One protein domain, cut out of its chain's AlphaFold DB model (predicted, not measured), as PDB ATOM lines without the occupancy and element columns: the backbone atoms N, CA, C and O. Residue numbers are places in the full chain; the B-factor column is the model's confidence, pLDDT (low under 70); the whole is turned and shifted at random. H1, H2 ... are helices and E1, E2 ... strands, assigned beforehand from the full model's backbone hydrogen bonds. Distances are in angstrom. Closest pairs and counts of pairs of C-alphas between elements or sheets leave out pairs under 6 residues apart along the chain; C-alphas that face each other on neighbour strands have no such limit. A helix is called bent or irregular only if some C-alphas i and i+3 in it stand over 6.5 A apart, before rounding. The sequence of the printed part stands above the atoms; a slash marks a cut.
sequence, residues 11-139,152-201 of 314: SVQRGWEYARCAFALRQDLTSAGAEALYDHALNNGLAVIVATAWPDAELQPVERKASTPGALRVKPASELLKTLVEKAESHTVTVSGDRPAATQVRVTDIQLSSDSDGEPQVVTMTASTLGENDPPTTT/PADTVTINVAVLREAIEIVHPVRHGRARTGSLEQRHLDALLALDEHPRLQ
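AT A GLANCE: This is residues 11 to 139 and 152 to 201 of the 314 residues of an uncharacterized protein of Amycolatopsis sp. DR6-1 (UniProt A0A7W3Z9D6). Three helices, H1, H2 and H5, make a bundle, with H2 in the middle of the whole; beside it a small antiparallel sheet of three strands, in the order E3, E4, E5, has H3 crossing one face. H4 runs from the end of E5 past H2, and the loop of the little hairpin E1 and E2, residues 62 to 71, sticks out. The printed part has 179 residues, with five named helices and five named strands in the order H1 H2 E1 E2 H3 E3 E4 E5 H4 H5, class mixed. It is compact, with a radius of gyration of the C-alphas of 16.9 A and spans of 53 by 42 by 36 A.

IN THESE COORDINATES: Find C-alpha 11 at (40.476, -21.086, -33.994); from there H1 runs to residue 27, 24.3 A. H2, residues 34 to 53, runs 28.3 A to C-alpha 53 at (35.875, -29.847, -38.746). E1 is residues 59 to 61 and E2 72 to 74; H3, residues 77 to 89, follows. Next come E3, residues 106 to 114, 24.0 A, E4, 120 to 128, 23.9 A, and E5, 154 to 159. H4, residues 160 to 174, is irregular, but only just: C-alphas 169 and 172 are 6.7 A apart. H5, residues 185 to 196, ends at (24.909, -21.825, -34.849).

HOW THE PARTS SIT: Begin at the hub, H2, which touches H1, H3, H4 and H5. H1 and H2 form a helical hairpin, closest at the C-alphas of Tyr 18 and Ala 41, 4.2 A, at 35.3 degrees, only just a steep tilt. H2 touches H5 with residues 41 to 46 alone, closest at the C-alphas of Leu 42 and Leu 191, 6.5 A, at a shallow tilt of 29 degrees, the same way. H2 and H3 are on the same face of the sheet, two layers, helices over one face; H3 runs across the strands at a height over the sheet of 9.8 A. H4 only grazes the sheet with residues 160 to 164. Look for N 111 and O 124, 2.8 A, in the hairpin E3 and E4, N 125 and O 156, 2.9 A, between antiparallel E4 and E5, and N 60 and O 73, 2.8 A, in the hairpin E1 and E2. H1, H2 and H3 have every O i to N i+4 pair within hydrogen-bond range; H4 has 9 of 11 and H5 5 of 8.

THE WHOLE: The two C-alphas farthest apart are those of Lys 65 and Thr 139, 55.2 A. Residues 140 to 151 are not printed, and C-alphas 139 and 152 stand 10.8 A apart across the cut. The link H3 to E3, residues 90 to 105, is long. Mean pLDDT of the printed part is 85.2; look for values under 70 at, among others, residues 64 to 69, 96 to 100 and 130 to 139.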
ATOM      1  N   SER A  11      41.939 -21.065 -33.935       75.12
ATOM      2  CA  SER A  11      40.476 -21.086 -33.994       75.12
ATOM      3  C   SER A  11      39.797 -20.262 -32.892       75.12
ATOM      4  O   SER A  11      38.802 -19.609 -33.176       75.12
ATOM      5  N   VAL A  12      40.342 -20.207 -31.671       77.69
ATOM      6  CA  VAL A  12      39.750 -19.441 -30.555       77.69
ATOM      7  C   VAL A  12      39.844 -17.942 -30.820       77.69
ATOM      8  O   VAL A  12      38.848 -17.229 -30.738       77.69
ATOM      9  N   GLN A  13      41.032 -17.461 -31.201       80.81
ATOM     10  CA  GLN A  13      41.225 -16.043 -31.512       80.81
ATOM     11  C   GLN A  13      40.342 -15.608 -32.686       80.81
ATOM     12  O   GLN A  13      39.739 -14.540 -32.649       80.81
ATOM     13  N   ARG A  14      40.246 -16.438 -33.730       87.69
ATOM     14  CA  ARG A  14      39.403 -16.140 -34.892       87.69
ATOM     15  C   ARG A  14      37.915 -16.179 -34.561       87.69
ATOM     16  O   ARG A  14      37.198 -15.323 -35.057       87.69
ATOM     17  N   GLY A  15      37.463 -17.105 -33.715       88.75
ATOM     18  CA  GLY A  15      36.073 -17.142 -33.249       88.75
ATOM     19  C   GLY A  15      35.689 -15.855 -32.520       88.75
ATOM     20  O   GLY A  15      34.668 -15.251 -32.829       88.75
ATOM     21  N   TRP A  16      36.573 -15.358 -31.650       84.31
ATOM     22  CA  TRP A  16      36.367 -14.075 -30.974       84.31
ATOM     23  C   TRP A  16      36.329 -12.884 -31.945       84.31
ATOM     24  O   TRP A  16      35.457 -12.025 -31.839       84.31
ATOM     25  N   GLU A  17      37.236 -12.840 -32.927       87.31
ATOM     26  CA  GLU A  17      37.226 -11.790 -33.958       87.31
ATOM     27  C   GLU A  17      35.971 -11.839 -34.840       87.31
ATOM     28  O   GLU A  17      35.431 -10.792 -35.201       87.31
ATOM     29  N   TYR A  18      35.479 -13.041 -35.159       94.12
ATOM     30  CA  TYR A  18      34.186 -13.223 -35.816       94.12
ATOM     31  C   TYR A  18      33.061 -12.615 -34.975       94.12
ATOM     32  O   TYR A  18      32.381 -11.713 -35.465       94.12
ATOM     33  N   ALA A  19      32.917 -13.046 -33.718       90.88
ATOM     34  CA  ALA A  19      31.833 -12.615 -32.842       90.88
ATOM     35  C   ALA A  19      31.841 -11.092 -32.663       90.88
ATOM     36  O   ALA A  19      30.813 -10.438 -32.814       90.88
ATOM     37  N   ARG A  20      33.021 -10.497 -32.449       87.31
ATOM     38  CA  ARG A  20      33.173  -9.046 -32.280       87.31
ATOM     39  C   ARG A  20      32.717  -8.257 -33.507       87.31
ATOM     40  O   ARG A  20      32.009  -7.260 -33.371       87.31
ATOM     41  N   CYS A  21      33.129  -8.674 -34.703       90.06
ATOM     42  CA  CYS A  21      32.736  -7.997 -35.937       90.06
ATOM     43  C   CYS A  21      31.256  -8.230 -36.273       90.06
ATOM     44  O   CYS A  21      30.575  -7.286 -36.667       90.06
ATOM     45  N   ALA A  22      30.753  -9.451 -36.090       94.00
ATOM     46  CA  ALA A  22      29.356  -9.799 -36.323       94.00
ATOM     47  C   ALA A  22      28.411  -9.051 -35.364       94.00
ATOM     48  O   ALA A  22      27.411  -8.490 -35.810       94.00
ATOM     49  N   PHE A  23      28.777  -8.928 -34.084       91.69
ATOM     50  CA  PHE A  23      28.041  -8.126 -33.107       91.69
ATOM     51  C   PHE A  23      27.992  -6.644 -33.504       91.69
ATOM     52  O   PHE A  23      26.918  -6.048 -33.529       91.69
ATOM     53  N   ALA A  24      29.124  -6.050 -33.897       85.56
ATOM     54  CA  ALA A  24      29.157  -4.656 -34.350       85.56
ATOM     55  C   ALA A  24      28.245  -4.411 -35.570       85.56
ATOM     56  O   ALA A  24      27.544  -3.403 -35.628       85.56
ATOM     57  N   LEU A  25      28.213  -5.352 -36.519       91.69
ATOM     58  CA  LEU A  25      27.328  -5.289 -37.688       91.69
ATOM     59  C   LEU A  25      25.851  -5.446 -37.325       91.69
ATOM     60  O   LEU A  25      25.007  -4.813 -37.955       91.69
ATOM     61  N   ARG A  26      25.539  -6.269 -36.317       93.12
ATOM     62  CA  ARG A  26      24.178  -6.434 -35.792       93.12
ATOM     63  C   ARG A  26      23.641  -5.143 -35.177       93.12
ATOM     64  O   ARG A  26      22.453  -4.873 -35.309       93.12
ATOM     65  N   GLN A  27      24.508  -4.348 -34.552       89.50
ATOM     66  CA  GLN A  27      24.136  -3.050 -33.983       89.50
ATOM     67  C   GLN A  27      23.898  -1.989 -35.067       89.50
ATOM     68  O   GLN A  27      22.923  -1.244 -34.993       89.50
ATOM     69  N   ASP A  28      24.769  -1.916 -36.082       90.31
ATOM     70  CA  ASP A  28      24.615  -0.961 -37.184       90.31
ATOM     71  C   ASP A  28      25.282  -1.440 -38.485       90.31
ATOM     72  O   ASP A  28      26.469  -1.201 -38.746       90.31
ATOM     73  N   LEU A  29      24.474  -2.048 -39.360       91.31
ATOM     74  CA  LEU A  29      24.884  -2.475 -40.703       91.31
ATOM     75  C   LEU A  29      25.174  -1.294 -41.649       91.31
ATOM     76  O   LEU A  29      25.799  -1.478 -42.692       91.31
ATOM     77  N   THR A  30      24.724  -0.081 -41.313       88.56
ATOM     78  CA  THR A  30      24.915   1.127 -42.134       88.56
ATOM     79  C   THR A  30      26.145   1.942 -41.736       88.56
ATOM     80  O   THR A  30      26.478   2.926 -42.406       88.56
ATOM     81  N   SER A  31      26.839   1.523 -40.674       87.06
ATOM     82  CA  SER A  31      28.032   2.186 -40.166       87.06
ATOM     83  C   SER A  31      29.153   2.250 -41.209       87.06
ATOM     84  O   SER A  31      29.359   1.353 -42.034       87.06
ATOM     85  N   ALA A  32      29.924   3.340 -41.182       83.62
ATOM     86  CA  ALA A  32      31.085   3.477 -42.050       83.62
ATOM     87  C   ALA A  32      32.109   2.369 -41.740       83.62
ATOM     88  O   ALA A  32      32.633   2.296 -40.630       83.62
ATOM     89  N   GLY A  33      32.424   1.539 -42.738       84.81
ATOM     90  CA  GLY A  33      33.328   0.399 -42.577       84.81
ATOM     91  C   GLY A  33      32.632  -0.941 -42.325       84.81
ATOM     92  O   GLY A  33      33.337  -1.933 -42.123       84.81
ATOM     93  N   ALA A  34      31.296  -1.005 -42.396       88.19
ATOM     94  CA  ALA A  34      30.535  -2.251 -42.316       88.19
ATOM     95  C   ALA A  34      31.058  -3.325 -43.287       88.19
ATOM     96  O   ALA A  34      31.192  -4.483 -42.914       88.19
ATOM     97  N   GLU A  35      31.473  -2.966 -44.504       90.81
ATOM     98  CA  GLU A  35      32.019  -3.927 -45.470       90.81
ATOM     99  C   GLU A  35      33.334  -4.561 -45.001       90.81
ATOM    100  O   GLU A  35      33.571  -5.749 -45.218       90.81
ATOM    101  N   ALA A  36      34.191  -3.781 -44.336       87.38
ATOM    102  CA  ALA A  36      35.450  -4.281 -43.792       87.38
ATOM    103  C   ALA A  36      35.213  -5.189 -42.579       87.38
ATOM    104  O   ALA A  36      35.864  -6.226 -42.460       87.38
ATOM    105  N   LEU A  37      34.265  -4.824 -41.708       89.50
ATOM    106  CA  LEU A  37      33.835  -5.669 -40.593       89.50
ATOM    107  C   LEU A  37      33.211  -6.971 -41.101       89.50
ATOM    108  O   LEU A  37      33.519  -8.034 -40.570       89.50
ATOM    109  N   TYR A  38      32.401  -6.906 -42.158       94.88
ATOM    110  CA  TYR A  38      31.745  -8.068 -42.752       94.88
ATOM    111  C   TYR A  38      32.759  -9.031 -43.374       94.88
ATOM    112  O   TYR A  38      32.739 -10.219 -43.059       94.88
ATOM    113  N   ASP A  39      33.700  -8.537 -44.192       92.88
ATOM    114  CA  ASP A  39      34.789  -9.361 -44.747       92.88
ATOM    115  C   ASP A  39      35.631 -10.008 -43.635       92.88
ATOM    116  O   ASP A  39      35.997 -11.183 -43.725       92.88
ATOM    117  N   HIS A  40      35.911  -9.262 -42.559       92.00
ATOM    118  CA  HIS A  40      36.667  -9.777 -41.422       92.00
ATOM    119  C   HIS A  40      35.900 -10.863 -40.661       92.00
ATOM    120  O   HIS A  40      36.466 -11.926 -40.396       92.00
ATOM    121  N   ALA A  41      34.623 -10.625 -40.349       94.69
ATOM    122  CA  ALA A  41      33.758 -11.591 -39.688       94.69
ATOM    123  C   ALA A  41      33.651 -12.866 -40.526       94.69
ATOM    124  O   ALA A  41      34.034 -13.938 -40.062       94.69
ATOM    125  N   LEU A  42      33.241 -12.743 -41.791       96.69
ATOM    126  CA  LEU A  42      33.015 -13.876 -42.682       96.69
ATOM    127  C   LEU A  42      34.260 -14.758 -42.822       96.69
ATOM    128  O   LEU A  42      34.191 -15.979 -42.691       96.69
ATOM    129  N   ASN A  43      35.421 -14.146 -43.059       94.69
ATOM    130  CA  ASN A  43      36.662 -14.892 -43.233       94.69
ATOM    131  C   ASN A  43      37.099 -15.609 -41.944       94.69
ATOM    132  O   ASN A  43      37.633 -16.714 -42.011       94.69
ATOM    133  N   ASN A  44      36.892 -14.998 -40.776       94.06
ATOM    134  CA  ASN A  44      37.199 -15.639 -39.500       94.06
ATOM    135  C   ASN A  44      36.212 -16.764 -39.170       94.06
ATOM    136  O   ASN A  44      36.665 -17.852 -38.820       94.06
ATOM    137  N   GLY A  45      34.908 -16.535 -39.346       95.56
ATOM    138  CA  GLY A  45      33.858 -17.520 -39.087       95.56
ATOM    139  C   GLY A  45      34.061 -18.791 -39.909       95.56
ATOM    140  O   GLY A  45      34.219 -19.883 -39.362       95.56
ATOM    141  N   LEU A  46      34.197 -18.645 -41.230       96.81
ATOM    142  CA  LEU A  46      34.442 -19.780 -42.125       96.81
ATOM    143  C   LEU A  46      35.762 -20.499 -41.824       96.81
ATOM    144  O   LEU A  46      35.829 -21.722 -41.923       96.81
ATOM    145  N   ALA A  47      36.815 -19.765 -41.447       94.44
ATOM    146  CA  ALA A  47      38.092 -20.379 -41.098       94.44
ATOM    147  C   ALA A  47      37.975 -21.245 -39.840       94.44
ATOM    148  O   ALA A  47      38.564 -22.320 -39.801       94.44
ATOM    149  N   VAL A  48      37.209 -20.811 -38.833       94.00
ATOM    150  CA  VAL A  48      36.942 -21.617 -37.632       94.00
ATOM    151  C   VAL A  48      36.143 -22.864 -37.987       94.00
ATOM    152  O   VAL A  48      36.554 -23.957 -37.608       94.00
ATOM    153  N   ILE A  49      35.053 -22.731 -38.748       94.56
ATOM    154  CA  ILE A  49      34.227 -23.879 -39.161       94.56
ATOM    155  C   ILE A  49      35.099 -24.924 -39.867       94.56
ATOM    156  O   ILE A  49      35.158 -26.079 -39.447       94.56
ATOM    157  N   VAL A  50      35.865 -24.512 -40.883       94.44
ATOM    158  CA  VAL A  50      36.716 -25.435 -41.645       94.44
ATOM    159  C   VAL A  50      37.835 -26.020 -40.779       94.44
ATOM    160  O   VAL A  50      38.016 -27.229 -40.806       94.44
ATOM    161  N   ALA A  51      38.551 -25.215 -39.988       91.69
ATOM    162  CA  ALA A  51      39.685 -25.694 -39.186       91.69
ATOM    163  C   ALA A  51      39.273 -26.667 -38.074       91.69
ATOM    164  O   ALA A  51      40.043 -27.546 -37.684       91.69
ATOM    165  N   THR A  52      38.074 -26.485 -37.520       90.00
ATOM    166  CA  THR A  52      37.584 -27.311 -36.412       90.00
ATOM    167  C   THR A  52      36.960 -28.619 -36.894       90.00
ATOM    168  O   THR A  52      37.092 -29.619 -36.189       90.00
ATOM    169  N   ALA A  53      36.374 -28.637 -38.097       90.38
ATOM    170  CA  ALA A  53      35.875 -29.847 -38.746       90.38
ATOM    171  C   ALA A  53      36.976 -30.620 -39.500       90.38
ATOM    172  O   ALA A  53      37.142 -31.822 -39.317       90.38
ATOM    173  N   TRP A  54      37.773 -29.948 -40.330       91.56
ATOM    174  CA  TRP A  54      38.835 -30.556 -41.138       91.56
ATOM    175  C   TRP A  54      40.141 -29.769 -40.982       91.56
ATOM    176  O   TRP A  54      40.429 -28.893 -41.800       91.56
ATOM    177  N   PRO A  55      40.950 -30.088 -39.958       88.94
ATOM    178  CA  PRO A  55      42.225 -29.422 -39.725       88.94
ATOM    179  C   PRO A  55      43.106 -29.380 -40.976       88.94
ATOM    180  O   PRO A  55      43.136 -30.332 -41.760       88.94
ATOM    181  N   ASP A  56      43.811 -28.264 -41.148       89.19
ATOM    182  CA  ASP A  56      44.676 -27.923 -42.281       89.19
ATOM    183  C   ASP A  56      43.941 -27.645 -43.606       89.19
ATOM    184  O   ASP A  56      44.531 -27.069 -44.527       89.19
ATOM    185  N   ALA A  57      42.649 -27.979 -43.731       92.00
ATOM    186  CA  ALA A  57      41.871 -27.688 -44.937       92.00
ATOM    187  C   ALA A  57      41.581 -26.187 -45.104       92.00
ATOM    188  O   ALA A  57      41.299 -25.734 -46.218       92.00
ATOM    189  N   GLU A  58      41.682 -25.400 -44.034       92.25
ATOM    190  CA  GLU A  58      41.574 -23.944 -44.036       92.25
ATOM    191  C   GLU A  58      42.842 -23.252 -44.556       92.25
ATOM    192  O   GLU A  58      42.829 -22.046 -44.815       92.25
ATOM    193  N   LEU A  59      43.949 -23.989 -44.697       92.44
ATOM    194  CA  LEU A  59      45.255 -23.451 -45.052       92.44
ATOM    195  C   LEU A  59      45.565 -23.628 -46.541       92.44
ATOM    196  O   LEU A  59      45.084 -24.527 -47.227       92.44
ATOM    197  N   GLN A  60      46.403 -22.735 -47.057       91.38
ATOM    198  CA  GLN A  60      46.970 -22.804 -48.399       91.38
ATOM    199  C   GLN A  60      48.440 -22.356 -48.392       91.38
ATOM    200  O   GLN A  60      48.822 -21.506 -47.575       91.38
ATOM    201  N   PRO A  61      49.272 -22.863 -49.318       87.94
ATOM    202  CA  PRO A  61      50.651 -22.411 -49.468       87.94
ATOM    203  C   PRO A  61      50.741 -20.920 -49.818       87.94
ATOM    204  O   PRO A  61      49.917 -20.373 -50.557       87.94
ATOM    205  N   VAL A  62      51.777 -20.243 -49.321       82.62
ATOM    206  CA  VAL A  62      52.103 -18.873 -49.736       82.62
ATOM    207  C   VAL A  62      52.994 -18.914 -50.982       82.62
ATOM    208  O   VAL A  62      54.178 -19.216 -50.899       82.62
ATOM    209  N   GLU A  63      52.450 -18.546 -52.144       73.06
ATOM    210  CA  GLU A  63      53.167 -18.578 -53.437       73.06
ATOM    211  C   GLU A  63      54.227 -17.468 -53.628       73.06
ATOM    212  O   GLU A  63      54.864 -17.367 -54.680       73.06
ATOM    213  N   ARG A  64      54.436 -16.576 -52.650       64.50
ATOM    214  CA  ARG A  64      55.341 -15.430 -52.838       64.50
ATOM    215  C   ARG A  64      56.811 -15.861 -52.807       64.50
ATOM    216  O   ARG A  64      57.290 -16.389 -51.811       64.50
ATOM    217  N   LYS A  65      57.558 -15.462 -53.847       54.06
ATOM    218  CA  LYS A  65      59.019 -15.636 -54.041       54.06
ATOM    219  C   LYS A  65      59.934 -15.159 -52.888       54.06
ATOM    220  O   LYS A  65      61.140 -15.342 -52.991       54.06
ATOM    221  N   ALA A  66      59.404 -14.524 -51.840       52.25
ATOM    222  CA  ALA A  66      60.178 -13.883 -50.770       52.25
ATOM    223  C   ALA A  66      59.792 -14.321 -49.342       52.25
ATOM    224  O   ALA A  66      60.402 -13.848 -48.387       52.25
ATOM    225  N   SER A  67      58.795 -15.194 -49.169       57.22
ATOM    226  CA  SER A  67      58.474 -15.777 -47.859       57.22
ATOM    227  C   SER A  67      59.195 -17.106 -47.664       57.22
ATOM    228  O   SER A  67      59.453 -17.822 -48.631       57.22
ATOM    229  N   THR A  68      59.507 -17.430 -46.409       60.94
ATOM    230  CA  THR A  68      60.079 -18.709 -45.976       60.94
ATOM    231  C   THR A  68      59.414 -19.882 -46.712       60.94
ATOM    232  O   THR A  68      58.183 -19.986 -46.671       60.94
ATOM    233  N   PRO A  69      60.181 -20.751 -47.401       63.69
ATOM    234  CA  PRO A  69      59.636 -21.935 -48.055       63.69
ATOM    235  C   PRO A  69      58.784 -22.748 -47.073       63.69
ATOM    236  O   PRO A  69      59.245 -23.060 -45.978       63.69
ATOM    237  N   GLY A  70      57.542 -23.056 -47.451       71.38
ATOM    238  CA  GLY A  70      56.603 -23.808 -46.607       71.38
ATOM    239  C   GLY A  70      55.700 -22.968 -45.699       71.38
ATOM    240  O   GLY A  70      54.953 -23.540 -44.912       71.38
ATOM    241  N   ALA A  71      55.715 -21.634 -45.797       79.88
ATOM    242  CA  ALA A  71      54.743 -20.809 -45.083       79.88
ATOM    243  C   ALA A  71      53.306 -21.118 -45.551       79.88
ATOM    244  O   ALA A  71      53.004 -21.060 -46.748       79.88
ATOM    245  N   LEU A  72      52.425 -21.412 -44.594       85.75
ATOM    246  CA  LEU A  72      50.989 -21.575 -44.801       85.75
ATOM    247  C   LEU A  72      50.260 -20.286 -44.417       85.75
ATOM    248  O   LEU A  72      50.666 -19.567 -43.502       85.75
ATOM    249  N   ARG A  73      49.170 -19.988 -45.120       88.25
ATOM    250  CA  ARG A  73      48.231 -18.920 -44.763       88.25
ATOM    251  C   ARG A  73      46.809 -19.447 -44.812       88.25
ATOM    252  O   ARG A  73      46.522 -20.359 -45.578       88.25
ATOM    253  N   VAL A  74      45.913 -18.809 -44.073       90.50
ATOM    254  CA  VAL A  74      44.479 -19.100 -44.165       90.50
ATOM    255  C   VAL A  74      43.960 -18.723 -45.559       90.50
ATOM    256  O   VAL A  74      44.368 -17.709 -46.146       90.50
ATOM    257  N   LYS A  75      43.110 -19.583 -46.115       93.94
ATOM    258  CA  LYS A  75      42.374 -19.361 -47.361       93.94
ATOM    259  C   LYS A  75      41.451 -18.139 -47.225       93.94
ATOM    260  O   LYS A  75      40.955 -17.878 -46.135       93.94
ATOM    261  N   PRO A  76      41.232 -17.353 -48.291       93.69
ATOM    262  CA  PRO A  76      40.200 -16.320 -48.272       93.69
ATOM    263  C   PRO A  76      38.800 -16.949 -48.185       93.69
ATOM    264  O   PRO A  76      38.616 -18.100 -48.585       93.69
ATOM    265  N   ALA A  77      37.809 -16.169 -47.747       95.00
ATOM    266  CA  ALA A  77      36.419 -16.602 -47.588       95.00
ATOM    267  C   ALA A  77      35.852 -17.340 -48.816       95.00
ATOM    268  O   ALA A  77      35.213 -18.375 -48.663       95.00
ATOM    269  N   SER A  78      36.149 -16.878 -50.035       95.44
ATOM    270  CA  SER A  78      35.700 -17.535 -51.273       95.44
ATOM    271  C   SER A  78      36.227 -18.970 -51.422       95.44
ATOM    272  O   SER A  78      35.483 -19.871 -51.804       95.44
ATOM    273  N   GLU A  79      37.494 -19.203 -51.080       96.50
ATOM    274  CA  GLU A  79      38.128 -20.528 -51.123       96.50
ATOM    275  C   GLU A  79      37.686 -21.411 -49.946       96.50
ATOM    276  O   GLU A  79      37.627 -22.636 -50.073       96.50
ATOM    277  N   LEU A  80      37.342 -20.812 -48.801       97.00
ATOM    278  CA  LEU A  80      36.752 -21.531 -47.669       97.00
ATOM    279  C   LEU A  80      35.328 -22.005 -47.996       97.00
ATOM    280  O   LEU A  80      35.026 -23.174 -47.782       97.00
ATOM    281  N   LEU A  81      34.487 -21.154 -48.602       97.12
ATOM    282  CA  LEU A  81      33.163 -21.558 -49.098       97.12
ATOM    283  C   LEU A  81      33.272 -22.667 -50.143       97.12
ATOM    284  O   LEU A  81      32.516 -23.632 -50.100       97.12
ATOM    285  N   LYS A  82      34.234 -22.559 -51.063       97.12
ATOM    286  CA  LYS A  82      34.511 -23.622 -52.030       97.12
ATOM    287  C   LYS A  82      34.892 -24.931 -51.335       97.12
ATOM    288  O   LYS A  82      34.343 -25.970 -51.675       97.12
ATOM    289  N   THR A  83      35.762 -24.866 -50.327       96.88
ATOM    290  CA  THR A  83      36.146 -26.039 -49.527       96.88
ATOM    291  C   THR A  83      34.915 -26.680 -48.870       96.88
ATOM    292  O   THR A  83      34.780 -27.896 -48.907       96.88
ATOM    293  N   LEU A  84      33.988 -25.888 -48.318       96.19
ATOM    294  CA  LEU A  84      32.743 -26.403 -47.731       96.19
ATOM    295  C   LEU A  84      31.840 -27.090 -48.761       96.19
ATOM    296  O   LEU A  84      31.343 -28.181 -48.493       96.19
ATOM    297  N   VAL A  85      31.667 -26.490 -49.942       97.31
ATOM    298  CA  VAL A  85      30.898 -27.094 -51.043       97.31
ATOM    299  C   VAL A  85      31.522 -28.423 -51.472       97.31
ATOM    300  O   VAL A  85      30.823 -29.426 -51.516       97.31
ATOM    301  N   GLU A  86      32.841 -28.477 -51.682       96.75
ATOM    302  CA  GLU A  86      33.550 -29.713 -52.049       96.75
ATOM    303  C   GLU A  86      33.391 -30.813 -50.981       96.75
ATOM    304  O   GLU A  86      33.227 -31.997 -51.301       96.75
ATOM    305  N   LYS A  87      33.423 -30.445 -49.691       95.50
ATOM    306  CA  LYS A  87      33.183 -31.381 -48.580       95.50
ATOM    307  C   LYS A  87      31.747 -31.893 -48.567       95.50
ATOM    308  O   LYS A  87      31.557 -33.081 -48.320       95.50
ATOM    309  N   ALA A  88      30.774 -31.038 -48.872       94.81
ATOM    310  CA  ALA A  88      29.371 -31.416 -48.962       94.81
ATOM    311  C   ALA A  88      29.096 -32.329 -50.171       94.81
ATOM    312  O   ALA A  88      28.492 -33.382 -50.013       94.81
ATOM    313  N   GLU A  89      29.625 -32.008 -51.357       94.44
ATOM    314  CA  GLU A  89      29.490 -32.842 -52.564       94.44
ATOM    315  C   GLU A  89      30.063 -34.250 -52.357       94.44
ATOM    316  O   GLU A  89      29.459 -35.260 -52.724       94.44
ATOM    317  N   SER A  90      31.232 -34.325 -51.720       93.25
ATOM    318  CA  SER A  90      31.900 -35.592 -51.412       93.25
ATOM    319  C   SER A  90      31.360 -36.300 -50.168       93.25
ATOM    320  O   SER A  90      31.836 -37.395 -49.864       93.25
ATOM    321  N   HIS A  91      30.399 -35.702 -49.452       92.19
ATOM    322  CA  HIS A  91      29.887 -36.187 -48.165       92.19
ATOM    323  C   HIS A  91      31.022 -36.503 -47.173       92.19
ATOM    324  O   HIS A  91      31.016 -37.513 -46.465       92.19
ATOM    325  N   THR A  92      32.059 -35.660 -47.157       89.62
ATOM    326  CA  THR A  92      33.237 -35.874 -46.314       89.62
ATOM    327  C   THR A  92      32.920 -35.509 -44.868       89.62
ATOM    328  O   THR A  92      33.019 -34.352 -44.467       89.62
ATOM    329  N   VAL A  93      32.612 -36.518 -44.065       89.19
ATOM    330  CA  VAL A  93      32.439 -36.411 -42.611       89.19
ATOM    331  C   VAL A  93      33.774 -36.543 -41.871       89.19
ATOM    332  O   VAL A  93      34.778 -36.999 -42.427       89.19
ATOM    333  N   THR A  94      33.815 -36.137 -40.604       83.19
ATOM    334  CA  THR A  94      34.998 -36.356 -39.756       83.19
ATOM    335  C   THR A  94      35.069 -37.818 -39.322       83.19
ATOM    336  O   THR A  94      34.072 -38.366 -38.854       83.19
ATOM    337  N   VAL A  95      36.231 -38.460 -39.473       70.06
ATOM    338  CA  VAL A  95      36.412 -39.890 -39.167       70.06
ATOM    339  C   VAL A  95      36.083 -40.174 -37.698       70.06
ATOM    340  O   VAL A  95      36.591 -39.498 -36.805       70.06
ATOM    341  N   SER A  96      35.263 -41.201 -37.447       57.47
ATOM    342  CA  SER A  96      34.985 -41.681 -36.090       57.47
ATOM    343  C   SER A  96      36.224 -42.384 -35.523       57.47
ATOM    344  O   SER A  96      36.462 -43.561 -35.774       57.47
ATOM    345  N   GLY A  97      37.067 -41.641 -34.809       58.50
ATOM    346  CA  GLY A  97      38.210 -42.174 -34.071       58.50
ATOM    347  C   GLY A  97      38.647 -41.191 -32.992       58.50
ATOM    348  O   GLY A  97      38.796 -40.014 -33.296       58.50
ATOM    349  N   ASP A  98      38.805 -41.696 -31.762       53.34
ATOM    350  CA  ASP A  98      39.095 -40.985 -30.504       53.34
ATOM    351  C   ASP A  98      38.305 -39.682 -30.243       53.34
ATOM    352  O   ASP A  98      37.559 -39.149 -31.069       53.34
ATOM    353  N   ARG A  99      38.359 -39.207 -28.994       58.75
ATOM    354  CA  ARG A  99      37.685 -37.971 -28.583       58.75
ATOM    355  C   ARG A  99      38.259 -36.803 -29.402       58.75
ATOM    356  O   ARG A  99      39.487 -36.671 -29.421       58.75
ATOM    357  N   PRO A 100      37.428 -35.967 -30.061       63.47
ATOM    358  CA  PRO A 100      37.936 -34.800 -30.770       63.47
ATOM    359  C   PRO A 100      38.772 -33.953 -29.811       63.47
ATOM    360  O   PRO A 100      38.468 -33.857 -28.617       63.47
ATOM    361  N   ALA A 101      39.853 -33.353 -30.317       70.00
ATOM    362  CA  ALA A 101      40.628 -32.422 -29.508       70.00
ATOM    363  C   ALA A 101      39.698 -31.329 -28.951       70.00
ATOM    364  O   ALA A 101      38.678 -31.011 -29.560       70.00
ATOM    365  N   ALA A 102      40.068 -30.699 -27.831       67.12
ATOM    366  CA  ALA A 102      39.235 -29.690 -27.163       67.12
ATOM    367  C   ALA A 102      38.803 -28.512 -28.062       67.12
ATOM    368  O   ALA A 102      37.930 -27.745 -27.670       67.12
ATOM    369  N   THR A 103      39.400 -28.369 -29.245       71.38
ATOM    370  CA  THR A 103      39.131 -27.349 -30.262       71.38
ATOM    371  C   THR A 103      38.412 -27.868 -31.504       71.38
ATOM    372  O   THR A 103      38.013 -27.060 -32.332       71.38
ATOM    373  N   GLN A 104      38.280 -29.182 -31.674       81.00
ATOM    374  CA  GLN A 104      37.687 -29.805 -32.856       81.00
ATOM    375  C   GLN A 104      36.184 -30.011 -32.689       81.00
ATOM    376  O   GLN A 104      35.641 -29.965 -31.580       81.00
ATOM    377  N   VAL A 105      35.527 -30.215 -33.822       85.06
ATOM    378  CA  VAL A 105      34.109 -30.537 -33.930       85.06
ATOM    379  C   VAL A 105      33.976 -31.750 -34.830       85.06
ATOM    380  O   VAL A 105      34.664 -31.873 -35.842       85.06
ATOM    381  N   ARG A 106      33.092 -32.663 -34.446       85.44
ATOM    382  CA  ARG A 106      32.737 -33.823 -35.244       85.44
ATOM    383  C   ARG A 106      31.587 -33.449 -36.170       85.44
ATOM    384  O   ARG A 106      30.505 -33.134 -35.690       85.44
ATOM    385  N   VAL A 107      31.818 -33.522 -37.476       89.31
ATOM    386  CA  VAL A 107      30.769 -33.410 -38.497       89.31
ATOM    387  C   VAL A 107      30.292 -34.816 -38.827       89.31
ATOM    388  O   VAL A 107      31.075 -35.631 -39.319       89.31
ATOM    389  N   THR A 108      29.031 -35.105 -38.511       88.31
ATOM    390  CA  THR A 108      28.404 -36.431 -38.673       88.31
ATOM    391  C   THR A 108      27.568 -36.544 -39.939       88.31
ATOM    392  O   THR A 108      27.438 -37.636 -40.484       88.31
ATOM    393  N   ASP A 109      27.058 -35.417 -40.426       90.56
ATOM    394  CA  ASP A 109      26.351 -35.308 -41.692       90.56
ATOM    395  C   ASP A 109      26.682 -33.964 -42.340       90.56
ATOM    396  O   ASP A 109      26.911 -32.967 -41.647       90.56
ATOM    397  N   ILE A 110      26.732 -33.947 -43.667       94.69
ATOM    398  CA  ILE A 110      26.883 -32.732 -44.458       94.69
ATOM    399  C   ILE A 110      26.165 -32.907 -45.793       94.69
ATOM    400  O   ILE A 110      26.392 -33.876 -46.514       94.69
ATOM    401  N   GLN A 111      25.304 -31.950 -46.120       95.31
ATOM    402  CA  GLN A 111      24.440 -31.981 -47.291       95.31
ATOM    403  C   GLN A 111      24.567 -30.680 -48.077       95.31
ATOM    404  O   GLN A 111      24.745 -29.603 -47.503       95.31
ATOM    405  N   LEU A 112      24.456 -30.786 -49.401       96.25
ATOM    406  CA  LEU A 112      24.420 -29.649 -50.312       96.25
ATOM    407  C   LEU A 112      23.046 -29.565 -50.978       96.25
ATOM    408  O   LEU A 112      22.602 -30.517 -51.617       96.25
ATOM    409  N   SER A 113      22.413 -28.401 -50.875       95.75
ATOM    410  CA  SER A 113      21.264 -28.029 -51.696       95.75
ATOM    411  C   SER A 113      21.726 -27.137 -52.842       95.75
ATOM    412  O   SER A 113      22.406 -26.135 -52.610       95.75
ATOM    413  N   SER A 114      21.287 -27.459 -54.057       94.81
ATOM    414  CA  SER A 114      21.522 -26.662 -55.265       94.81
ATOM    415  C   SER A 114      20.209 -26.124 -55.838       94.81
ATOM    416  O   SER A 114      19.134 -26.634 -55.519       94.81
ATOM    417  N   ASP A 115      20.286 -25.089 -56.672       92.62
ATOM    418  CA  ASP A 115      19.134 -24.581 -57.424       92.62
ATOM    419  C   ASP A 115      18.838 -25.407 -58.693       92.62
ATOM    420  O   ASP A 115      19.422 -26.467 -58.932       92.62
ATOM    421  N   SER A 116      17.896 -24.931 -59.517       89.75
ATOM    422  CA  SER A 116      17.518 -25.577 -60.780       89.75
ATOM    423  C   SER A 116      18.644 -25.639 -61.812       89.75
ATOM    424  O   SER A 116      18.593 -26.498 -62.692       89.75
ATOM    425  N   ASP A 117      19.632 -24.750 -61.708       89.56
ATOM    426  CA  ASP A 117      20.778 -24.674 -62.613       89.56
ATOM    427  C   ASP A 117      21.967 -25.503 -62.091       89.56
ATOM    428  O   ASP A 117      22.970 -25.671 -62.786       89.56
ATOM    429  N   GLY A 118      21.825 -26.093 -60.899       89.25
ATOM    430  CA  GLY A 118      22.838 -26.915 -60.246       89.25
ATOM    431  C   GLY A 118      23.841 -26.110 -59.421       89.25
ATOM    432  O   GLY A 118      24.779 -26.703 -58.886       89.25
ATOM    433  N   GLU A 119      23.649 -24.799 -59.268       91.50
ATOM    434  CA  GLU A 119      24.552 -23.963 -58.483       91.50
ATOM    435  C   GLU A 119      24.333 -24.189 -56.976       91.50
ATOM    436  O   GLU A 119      23.189 -24.298 -56.521       91.50
ATOM    437  N   PRO A 120      25.413 -24.271 -56.177       92.75
ATOM    438  CA  PRO A 120      25.334 -24.547 -54.748       92.75
ATOM    439  C   PRO A 120      24.691 -23.374 -54.000       92.75
ATOM    440  O   PRO A 120      25.226 -22.264 -53.980       92.75
ATOM    441  N   GLN A 121      23.572 -23.643 -53.331       95.31
ATOM    442  CA  GLN A 121      22.795 -22.640 -52.604       95.31
ATOM    443  C   GLN A 121      23.077 -22.685 -51.104       95.31
ATOM    444  O   GLN A 121      23.451 -21.675 -50.508       95.31
ATOM    445  N   VAL A 122      22.925 -23.859 -50.489       96.19
ATOM    446  CA  VAL A 122      22.988 -24.026 -49.031       96.19
ATOM    447  C   VAL A 122      23.776 -25.279 -48.686       96.19
ATOM    448  O   VAL A 122      23.532 -26.339 -49.258       96.19
ATOM    449  N   VAL A 123      24.695 -25.157 -47.731       96.25
ATOM    450  CA  VAL A 123      25.354 -26.292 -47.080       96.25
ATOM    451  C   VAL A 123      24.764 -26.438 -45.685       96.25
ATOM    452  O   VAL A 123      24.818 -25.497 -44.897       96.25
ATOM    453  N   THR A 124      24.231 -27.612 -45.373       95.12
ATOM    454  CA  THR A 124      23.759 -27.957 -44.027       95.12
ATOM    455  C   THR A 124      24.704 -28.992 -43.444       95.12
ATOM    456  O   THR A 124      25.021 -29.971 -44.118       95.12
ATOM    457  N   MET A 125      25.174 -28.790 -42.215       93.75
ATOM    458  CA  MET A 125      26.010 -29.773 -41.524       93.75
ATOM    459  C   MET A 125      25.518 -30.044 -40.109       93.75
ATOM    460  O   MET A 125      25.054 -29.139 -39.425       93.75
ATOM    461  N   THR A 126      25.683 -31.284 -39.663       90.75
ATOM    462  CA  THR A 126      25.362 -31.713 -38.301       90.75
ATOM    463  C   THR A 126      26.658 -31.884 -37.528       90.75
ATOM    464  O   THR A 126      27.458 -32.782 -37.825       90.75
ATOM    465  N   ALA A 127      26.876 -31.010 -36.550       88.12
ATOM    466  CA  ALA A 127      28.164 -30.810 -35.909       88.12
ATOM    467  C   ALA A 127      28.055 -30.946 -34.379       88.12
ATOM    468  O   ALA A 127      27.109 -30.453 -33.774       88.12
ATOM    469  N   SER A 128      29.011 -31.615 -33.728       83.88
ATOM    470  CA  SER A 128      29.027 -31.752 -32.262       83.88
ATOM    471  C   SER A 128      30.431 -31.636 -31.671       83.88
ATOM    472  O   SER A 128      31.422 -32.055 -32.271       83.88
ATOM    473  N   THR A 129      30.529 -31.057 -30.473       75.62
ATOM    474  CA  THR A 129      31.777 -30.951 -29.696       75.62
ATOM    475  C   THR A 129      32.069 -32.195 -28.859       75.62
ATOM    476  O   THR A 129      33.185 -32.332 -28.355       75.62
ATOM    477  N   LEU A 130      31.097 -33.100 -28.729       64.56
ATOM    478  CA  LEU A 130      31.184 -34.316 -27.927       64.56
ATOM    479  C   LEU A 130      31.570 -35.527 -28.790       64.56
ATOM    480  O   LEU A 130      31.203 -35.638 -29.962       64.56
ATOM    481  N   GLY A 131      32.336 -36.450 -28.212       56.75
ATOM    482  CA  GLY A 131      32.631 -37.752 -28.811       56.75
ATOM    483  C   GLY A 131      31.574 -38.813 -28.475       56.75
ATOM    484  O   GLY A 131      30.887 -38.708 -27.469       56.75
ATOM    485  N   GLU A 132      31.513 -39.901 -29.257       51.38
ATOM    486  CA  GLU A 132      30.651 -41.082 -28.990       51.38
ATOM    487  C   GLU A 132      30.870 -41.710 -27.596       51.38
ATOM    488  O   GLU A 132      30.001 -42.414 -27.090       51.38
ATOM    489  N   ASN A 133      32.030 -41.445 -26.983       51.56
ATOM    490  CA  ASN A 133      32.429 -41.945 -25.667       51.56
ATOM    491  C   ASN A 133      32.346 -40.887 -24.553       51.56
ATOM    492  O   ASN A 133      32.752 -41.176 -23.425       51.56
ATOM    493  N   ASP A 134      31.900 -39.661 -24.849       53.53
ATOM    494  CA  ASP A 134      31.648 -38.689 -23.788       53.53
ATOM    495  C   ASP A 134      30.411 -39.133 -22.989       53.53
ATOM    496  O   ASP A 134      29.438 -39.613 -23.580       53.53
ATOM    497  N   PRO A 135      30.447 -39.048 -21.643       48.53
ATOM    498  CA  PRO A 135      29.309 -39.446 -20.829       48.53
ATOM    499  C   PRO A 135      28.076 -38.644 -21.265       48.53
ATOM    500  O   PRO A 135      28.218 -37.454 -21.571       48.53
ATOM    501  N   PRO A 136      26.881 -39.265 -21.313       49.94
ATOM    502  CA  PRO A 136      25.662 -38.554 -21.665       49.94
ATOM    503  C   PRO A 136      25.553 -37.316 -20.781       49.94
ATOM    504  O   PRO A 136      25.748 -37.385 -19.564       49.94
ATOM    505  N   THR A 137      25.299 -36.169 -21.407       47.56
ATOM    506  CA  THR A 137      25.059 -34.943 -20.654       47.56
ATOM    507  C   THR A 137      23.713 -35.134 -19.973       47.56
ATOM    508  O   THR A 137      22.680 -35.134 -20.633       47.56
ATOM    509  N   THR A 138      23.717 -35.394 -18.667       44.72
ATOM    510  CA  THR A 138      22.483 -35.486 -17.890       44.72
ATOM    511  C   THR A 138      21.895 -34.086 -17.803       44.72
ATOM    512  O   THR A 138      22.280 -33.284 -16.952       44.72
ATOM    513  N   THR A 139      20.979 -33.755 -18.706       42.31
ATOM    514  CA  THR A 139      20.192 -32.533 -18.584       42.31
ATOM    515  C   THR A 139      19.204 -32.757 -17.445       42.31
ATOM    516  O   THR A 139      18.219 -33.477 -17.591       42.31
ATOM    517  N   PRO A 152      23.812 -33.444 -28.142       55.84
ATOM    518  CA  PRO A 152      23.367 -32.255 -28.853       55.84
ATOM    519  C   PRO A 152      24.264 -32.103 -30.082       55.84
ATOM    520  O   PRO A 152      25.482 -31.907 -29.989       55.84
ATOM    521  N   ALA A 153      23.663 -32.347 -31.237       61.84
ATOM    522  CA  ALA A 153      24.268 -32.103 -32.519       61.84
ATOM    523  C   ALA A 153      23.577 -30.863 -33.066       61.84
ATOM    524  O   ALA A 153      22.371 -30.878 -33.321       61.84
ATOM    525  N   ASP A 154      24.347 -29.794 -33.199       79.62
ATOM    526  CA  ASP A 154      23.837 -28.546 -33.725       79.62
ATOM    527  C   ASP A 154      23.809 -28.664 -35.249       79.62
ATOM    528  O   ASP A 154      24.780 -29.084 -35.894       79.62
ATOM    529  N   THR A 155      22.649 -28.359 -35.823       88.19
ATOM    530  CA  THR A 155      22.500 -28.261 -37.273       88.19
ATOM    531  C   THR A 155      22.905 -26.856 -37.672       88.19
ATOM    532  O   THR A 155      22.244 -25.901 -37.288       88.19
ATOM    533  N   VAL A 156      23.981 -26.739 -38.442       91.19
ATOM    534  CA  VAL A 156      24.521 -25.464 -38.913       91.19
ATOM    535  C   VAL A 156      24.126 -25.276 -40.367       91.19
ATOM    536  O   VAL A 156      24.468 -26.107 -41.218       91.19
ATOM    537  N   THR A 157      23.436 -24.176 -40.668       94.19
ATOM    538  CA  THR A 157      23.011 -23.849 -42.035       94.19
ATOM    539  C   THR A 157      23.843 -22.710 -42.619       94.19
ATOM    540  O   THR A 157      23.805 -21.578 -42.150       94.19
ATOM    541  N   ILE A 158      24.572 -22.984 -43.701       96.62
ATOM    542  CA  ILE A 158      25.455 -22.023 -44.371       96.62
ATOM    543  C   ILE A 158      24.868 -21.670 -45.738       96.62
ATOM    544  O   ILE A 158      24.915 -22.472 -46.674       96.62
ATOM    545  N   ASN A 159      24.342 -20.451 -45.880       97.44
ATOM    546  CA  ASN A 159      23.800 -19.959 -47.149       97.44
ATOM    547  C   ASN A 159      24.930 -19.506 -48.092       97.44
ATOM    548  O   ASN A 159      25.339 -18.345 -48.109       97.44
ATOM    549  N   VAL A 160      25.459 -20.449 -48.869       97.00
ATOM    550  CA  VAL A 160      26.614 -20.247 -49.751       97.00
ATOM    551  C   VAL A 160      26.341 -19.182 -50.810       97.00
ATOM    552  O   VAL A 160      27.216 -18.352 -51.054       97.00
ATOM    553  N   ALA A 161      25.155 -19.173 -51.422       96.69
ATOM    554  CA  ALA A 161      24.824 -18.208 -52.468       96.69
ATOM    555  C   ALA A 161      24.820 -16.767 -51.935       96.69
ATOM    556  O   ALA A 161      25.486 -15.898 -52.501       96.69
ATOM    557  N   VAL A 162      24.157 -16.528 -50.798       97.44
ATOM    558  CA  VAL A 162      24.094 -15.197 -50.171       97.44
ATOM    559  C   VAL A 162      25.472 -14.743 -49.686       97.44
ATOM    560  O   VAL A 162      25.848 -13.588 -49.875       97.44
ATOM    561  N   LEU A 163      26.273 -15.644 -49.106       97.25
ATOM    562  CA  LEU A 163      27.627 -15.303 -48.665       97.25
ATOM    563  C   LEU A 163      28.573 -15.015 -49.844       97.25
ATOM    564  O   LEU A 163      29.439 -14.147 -49.733       97.25
ATOM    565  N   ARG A 164      28.411 -15.696 -50.988       96.38
ATOM    566  CA  ARG A 164      29.161 -15.390 -52.220       96.38
ATOM    567  C   ARG A 164      28.808 -14.011 -52.767       96.38
ATOM    568  O   ARG A 164      29.720 -13.248 -53.073       96.38
ATOM    569  N   GLU A 165      27.522 -13.676 -52.829       95.12
ATOM    570  CA  GLU A 165      27.062 -12.341 -53.225       95.12
ATOM    571  C   GLU A 165      27.666 -11.257 -52.318       95.12
ATOM    572  O   GLU A 165      28.235 -10.274 -52.798       95.12
ATOM    573  N   ALA A 166      27.648 -11.476 -50.999       94.50
ATOM    574  CA  ALA A 166      28.248 -10.547 -50.049       94.50
ATOM    575  C   ALA A 166      29.757 -10.350 -50.291       94.50
ATOM    576  O   ALA A 166      30.244  -9.219 -50.232       94.50
ATOM    577  N   ILE A 167      30.501 -11.416 -50.626       94.38
ATOM    578  CA  ILE A 167      31.928 -11.325 -50.991       94.38
ATOM    579  C   ILE A 167      32.129 -10.408 -52.203       94.38
ATOM    580  O   ILE A 167      33.044  -9.581 -52.200       94.38
ATOM    581  N   GLU A 168      31.286 -10.513 -53.231       92.56
ATOM    582  CA  GLU A 168      31.384  -9.667 -54.427       92.56
ATOM    583  C   GLU A 168      31.156  -8.181 -54.122       92.56
ATOM    584  O   GLU A 168      31.763  -7.320 -54.764       92.56
ATOM    585  N   ILE A 169      30.336  -7.877 -53.112       91.19
ATOM    586  CA  ILE A 169      30.070  -6.513 -52.644       91.19
ATOM    587  C   ILE A 169      31.263  -5.953 -51.852       91.19
ATOM    588  O   ILE A 169      31.693  -4.822 -52.104       91.19
ATOM    589  N   VAL A 170      31.822  -6.723 -50.910       89.50
ATOM    590  CA  VAL A 170      32.851  -6.224 -49.969       89.50
ATOM    591  C   VAL A 170      34.275  -6.267 -50.534       89.50
ATOM    592  O   VAL A 170      35.116  -5.428 -50.193       89.50
ATOM    593  N   HIS A 171      34.577  -7.208 -51.433       84.69
ATOM    594  CA  HIS A 171      35.931  -7.408 -51.948       84.69
ATOM    595  C   HIS A 171      36.487  -6.189 -52.718       84.69
ATOM    596  O   HIS A 171      37.650  -5.836 -52.500       84.69
ATOM    597  N   PRO A 172      35.713  -5.476 -53.566       82.88
ATOM    598  CA  PRO A 172      36.170  -4.235 -54.193       82.88
ATOM    599  C   PRO A 172      36.610  -3.173 -53.177       82.88
ATOM    600  O   PRO A 172      37.680  -2.585 -53.347       82.88
ATOM    601  N   VAL A 173      35.837  -2.978 -52.102       76.44
ATOM    602  CA  VAL A 173      36.105  -1.976 -51.054       76.44
ATOM    603  C   VAL A 173      37.443  -2.252 -50.370       76.44
ATOM    604  O   VAL A 173      38.267  -1.348 -50.222       76.44
ATOM    605  N   ARG A 174      37.729  -3.522 -50.062       68.56
ATOM    606  CA  ARG A 174      39.009  -3.958 -49.481       68.56
ATOM    607  C   ARG A 174      40.225  -3.635 -50.358       68.56
ATOM    608  O   ARG A 174      41.316  -3.411 -49.836       68.56
ATOM    609  N   HIS A 175      40.050  -3.595 -51.677       77.00
ATOM    610  CA  HIS A 175      41.106  -3.238 -52.635       77.00
ATOM    611  C   HIS A 175      41.072  -1.760 -53.049       77.00
ATOM    612  O   HIS A 175      41.695  -1.390 -54.046       77.00
ATOM    613  N   GLY A 176      40.339  -0.917 -52.312       71.00
ATOM    614  CA  GLY A 176      40.215   0.516 -52.585       71.00
ATOM    615  C   GLY A 176      39.462   0.834 -53.881       71.00
ATOM    616  O   GLY A 176      39.680   1.888 -54.477       71.00
ATOM    617  N   ARG A 177      38.620  -0.087 -54.361       76.38
ATOM    618  CA  ARG A 177      37.796   0.086 -55.564       76.38
ATOM    619  C   ARG A 177      36.383   0.529 -55.191       76.38
ATOM    620  O   ARG A 177      35.924   0.321 -54.072       76.38
ATOM    621  N   ALA A 178      35.696   1.141 -56.155       70.69
ATOM    622  CA  ALA A 178      34.312   1.566 -55.989       70.69
ATOM    623  C   ALA A 178      33.392   0.365 -55.714       70.69
ATOM    624  O   ALA A 178      33.560  -0.701 -56.311       70.69
ATOM    625  N   ARG A 179      32.421   0.569 -54.820       70.50
ATOM    626  CA  ARG A 179      31.408  -0.429 -54.464       70.50
ATOM    627  C   ARG A 179      30.536  -0.801 -55.666       70.50
ATOM    628  O   ARG A 179      30.162   0.068 -56.455       70.50
ATOM    629  N   THR A 180      30.185  -2.076 -55.759       76.19
ATOM    630  CA  THR A 180      29.269  -2.641 -56.766       76.19
ATOM    631  C   THR A 180      27.843  -2.823 -56.238       76.19
ATOM    632  O   THR A 180      26.944  -3.108 -57.021       76.19
ATOM    633  N   GLY A 181      27.619  -2.595 -54.941       84.62
ATOM    634  CA  GLY A 181      26.327  -2.716 -54.268       84.62
ATOM    635  C   GLY A 181      26.402  -2.238 -52.815       84.62
ATOM    636  O   GLY A 181      27.335  -1.518 -52.446       84.62
ATOM    637  N   SER A 182      25.426  -2.638 -52.003       88.88
ATOM    638  CA  SER A 182      25.386  -2.411 -50.553       88.88
ATOM    639  C   SER A 182      25.062  -3.711 -49.829       88.88
ATOM    640  O   SER A 182      24.289  -4.519 -50.342       88.88
ATOM    641  N   LEU A 183      25.620  -3.895 -48.632       93.56
ATOM    642  CA  LEU A 183      25.186  -4.970 -47.747       93.56
ATOM    643  C   LEU A 183      23.714  -4.766 -47.361       93.56
ATOM    644  O   LEU A 183      23.221  -3.645 -47.269       93.56
ATOM    645  N   GLU A 184      23.017  -5.877 -47.155       95.62
ATOM    646  CA  GLU A 184      21.580  -5.930 -46.882       95.62
ATOM    647  C   GLU A 184      21.362  -6.843 -45.681       95.62
ATOM    648  O   GLU A 184      22.231  -7.659 -45.365       95.62
ATOM    649  N   GLN A 185      20.185  -6.759 -45.056       96.31
ATOM    650  CA  GLN A 185      19.863  -7.576 -43.887       96.31
ATOM    651  C   GLN A 185      20.051  -9.076 -44.159       96.31
ATOM    652  O   GLN A 185      20.676  -9.752 -43.356       96.31
ATOM    653  N   ARG A 186      19.668  -9.575 -45.345       97.25
ATOM    654  CA  ARG A 186      19.881 -10.987 -45.718       97.25
ATOM    655  C   ARG A 186      21.349 -11.428 -45.685       97.25
ATOM    656  O   ARG A 186      21.631 -12.580 -45.376       97.25
ATOM    657  N   HIS A 187      22.283 -10.525 -45.996       97.38
ATOM    658  CA  HIS A 187      23.716 -10.813 -45.929       97.38
ATOM    659  C   HIS A 187      24.169 -10.924 -44.472       97.38
ATOM    660  O   HIS A 187      24.967 -11.801 -44.143       97.38
ATOM    661  N   LEU A 188      23.659 -10.048 -43.603       96.69
ATOM    662  CA  LEU A 188      23.912 -10.104 -42.167       96.69
ATOM    663  C   LEU A 188      23.303 -11.367 -41.550       96.69
ATOM    664  O   LEU A 188      24.011 -12.075 -40.847       96.69
ATOM    665  N   ASP A 189      22.060 -11.708 -41.877       96.75
ATOM    666  CA  ASP A 189      21.394 -12.914 -41.374       96.75
ATOM    667  C   ASP A 189      22.177 -14.183 -41.758       96.75
ATOM    668  O   ASP A 189      22.415 -15.045 -40.918       96.75
ATOM    669  N   ALA A 190      22.665 -14.266 -43.003       97.19
ATOM    670  CA  ALA A 190      23.507 -15.377 -43.453       97.19
ATOM    671  C   ALA A 190      24.871 -15.440 -42.740       97.19
ATOM    672  O   ALA A 190      25.421 -16.526 -42.570       97.19
ATOM    673  N   LEU A 191      25.429 -14.290 -42.339       97.38
ATOM    674  CA  LEU A 191      26.652 -14.230 -41.540       97.38
ATOM    675  C   LEU A 191      26.386 -14.684 -40.099       97.38
ATOM    676  O   LEU A 191      27.159 -15.480 -39.583       97.38
ATOM    677  N   LEU A 192      25.309 -14.201 -39.474       95.44
ATOM    678  CA  LEU A 192      24.937 -14.533 -38.095       95.44
ATOM    679  C   LEU A 192      24.546 -16.007 -37.944       95.44
ATOM    680  O   LEU A 192      24.855 -16.603 -36.920       95.44
ATOM    681  N   ALA A 193      23.961 -16.620 -38.977       94.81
ATOM    682  CA  ALA A 193      23.668 -18.055 -39.003       94.81
ATOM    683  C   ALA A 193      24.922 -18.937 -38.836       94.81
ATOM    684  O   ALA A 193      24.817 -20.086 -38.418       94.81
ATOM    685  N   LEU A 194      26.129 -18.415 -39.102       95.31
ATOM    686  CA  LEU A 194      27.364 -19.148 -38.809       95.31
ATOM    687  C   LEU A 194      27.565 -19.373 -37.300       95.31
ATOM    688  O   LEU A 194      28.254 -20.321 -36.928       95.31
ATOM    689  N   ASP A 195      26.977 -18.537 -36.438       93.38
ATOM    690  CA  ASP A 195      27.097 -18.643 -34.977       93.38
ATOM    691  C   ASP A 195      26.401 -19.886 -34.404       93.38
ATOM    692  O   ASP A 195      26.781 -20.352 -33.334       93.38
ATOM    693  N   GLU A 196      25.483 -20.504 -35.164       90.75
ATOM    694  CA  GLU A 196      24.909 -21.825 -34.849       90.75
ATOM    695  C   GLU A 196      25.993 -22.911 -34.740       90.75
ATOM    696  O   GLU A 196      25.782 -23.963 -34.141       90.75
ATOM    697  N   HIS A 197      27.183 -22.672 -35.305       90.94
ATOM    698  CA  HIS A 197      28.299 -23.592 -35.185       90.94
ATOM    699  C   HIS A 197      28.837 -23.645 -33.739       90.94
ATOM    700  O   HIS A 197      29.255 -22.608 -33.217       90.94
ATOM    701  N   PRO A 198      29.032 -24.838 -33.132       87.75
ATOM    702  CA  PRO A 198      29.428 -25.006 -31.719       87.75
ATOM    703  C   PRO A 198      30.746 -24.345 -31.268       87.75
ATOM    704  O   PRO A 198      31.140 -24.412 -30.107       87.75
ATOM    705  N   ARG A 199      31.521 -23.797 -32.208       87.38
ATOM    706  CA  ARG A 199      32.801 -23.105 -31.956       87.38
ATOM    707  C   ARG A 199      32.763 -21.620 -32.271       87.38
ATOM    708  O   ARG A 199      33.792 -20.965 -32.113       87.38
ATOM    709  N   LEU A 200      31.631 -21.122 -32.756       87.50
ATOM    710  CA  LEU A 200      31.440 -19.719 -33.071       87.50
ATOM    711  C   LEU A 200      30.587 -18.985 -32.048       87.50
ATOM    712  O   LEU A 200      30.966 -17.839 -31.849       87.50
ATOM    713  N   GLN A 201      29.623 -19.665 -31.386       81.62
ATOM    714  CA  GLN A 201      28.708 -19.290 -30.268       81.62
ATOM    715  C   GLN A 201      29.213 -18.229 -29.262       81.62
ATOM    716  O   GLN A 201      29.263 -18.425 -28.048       81.62
TER     717      GLN A 201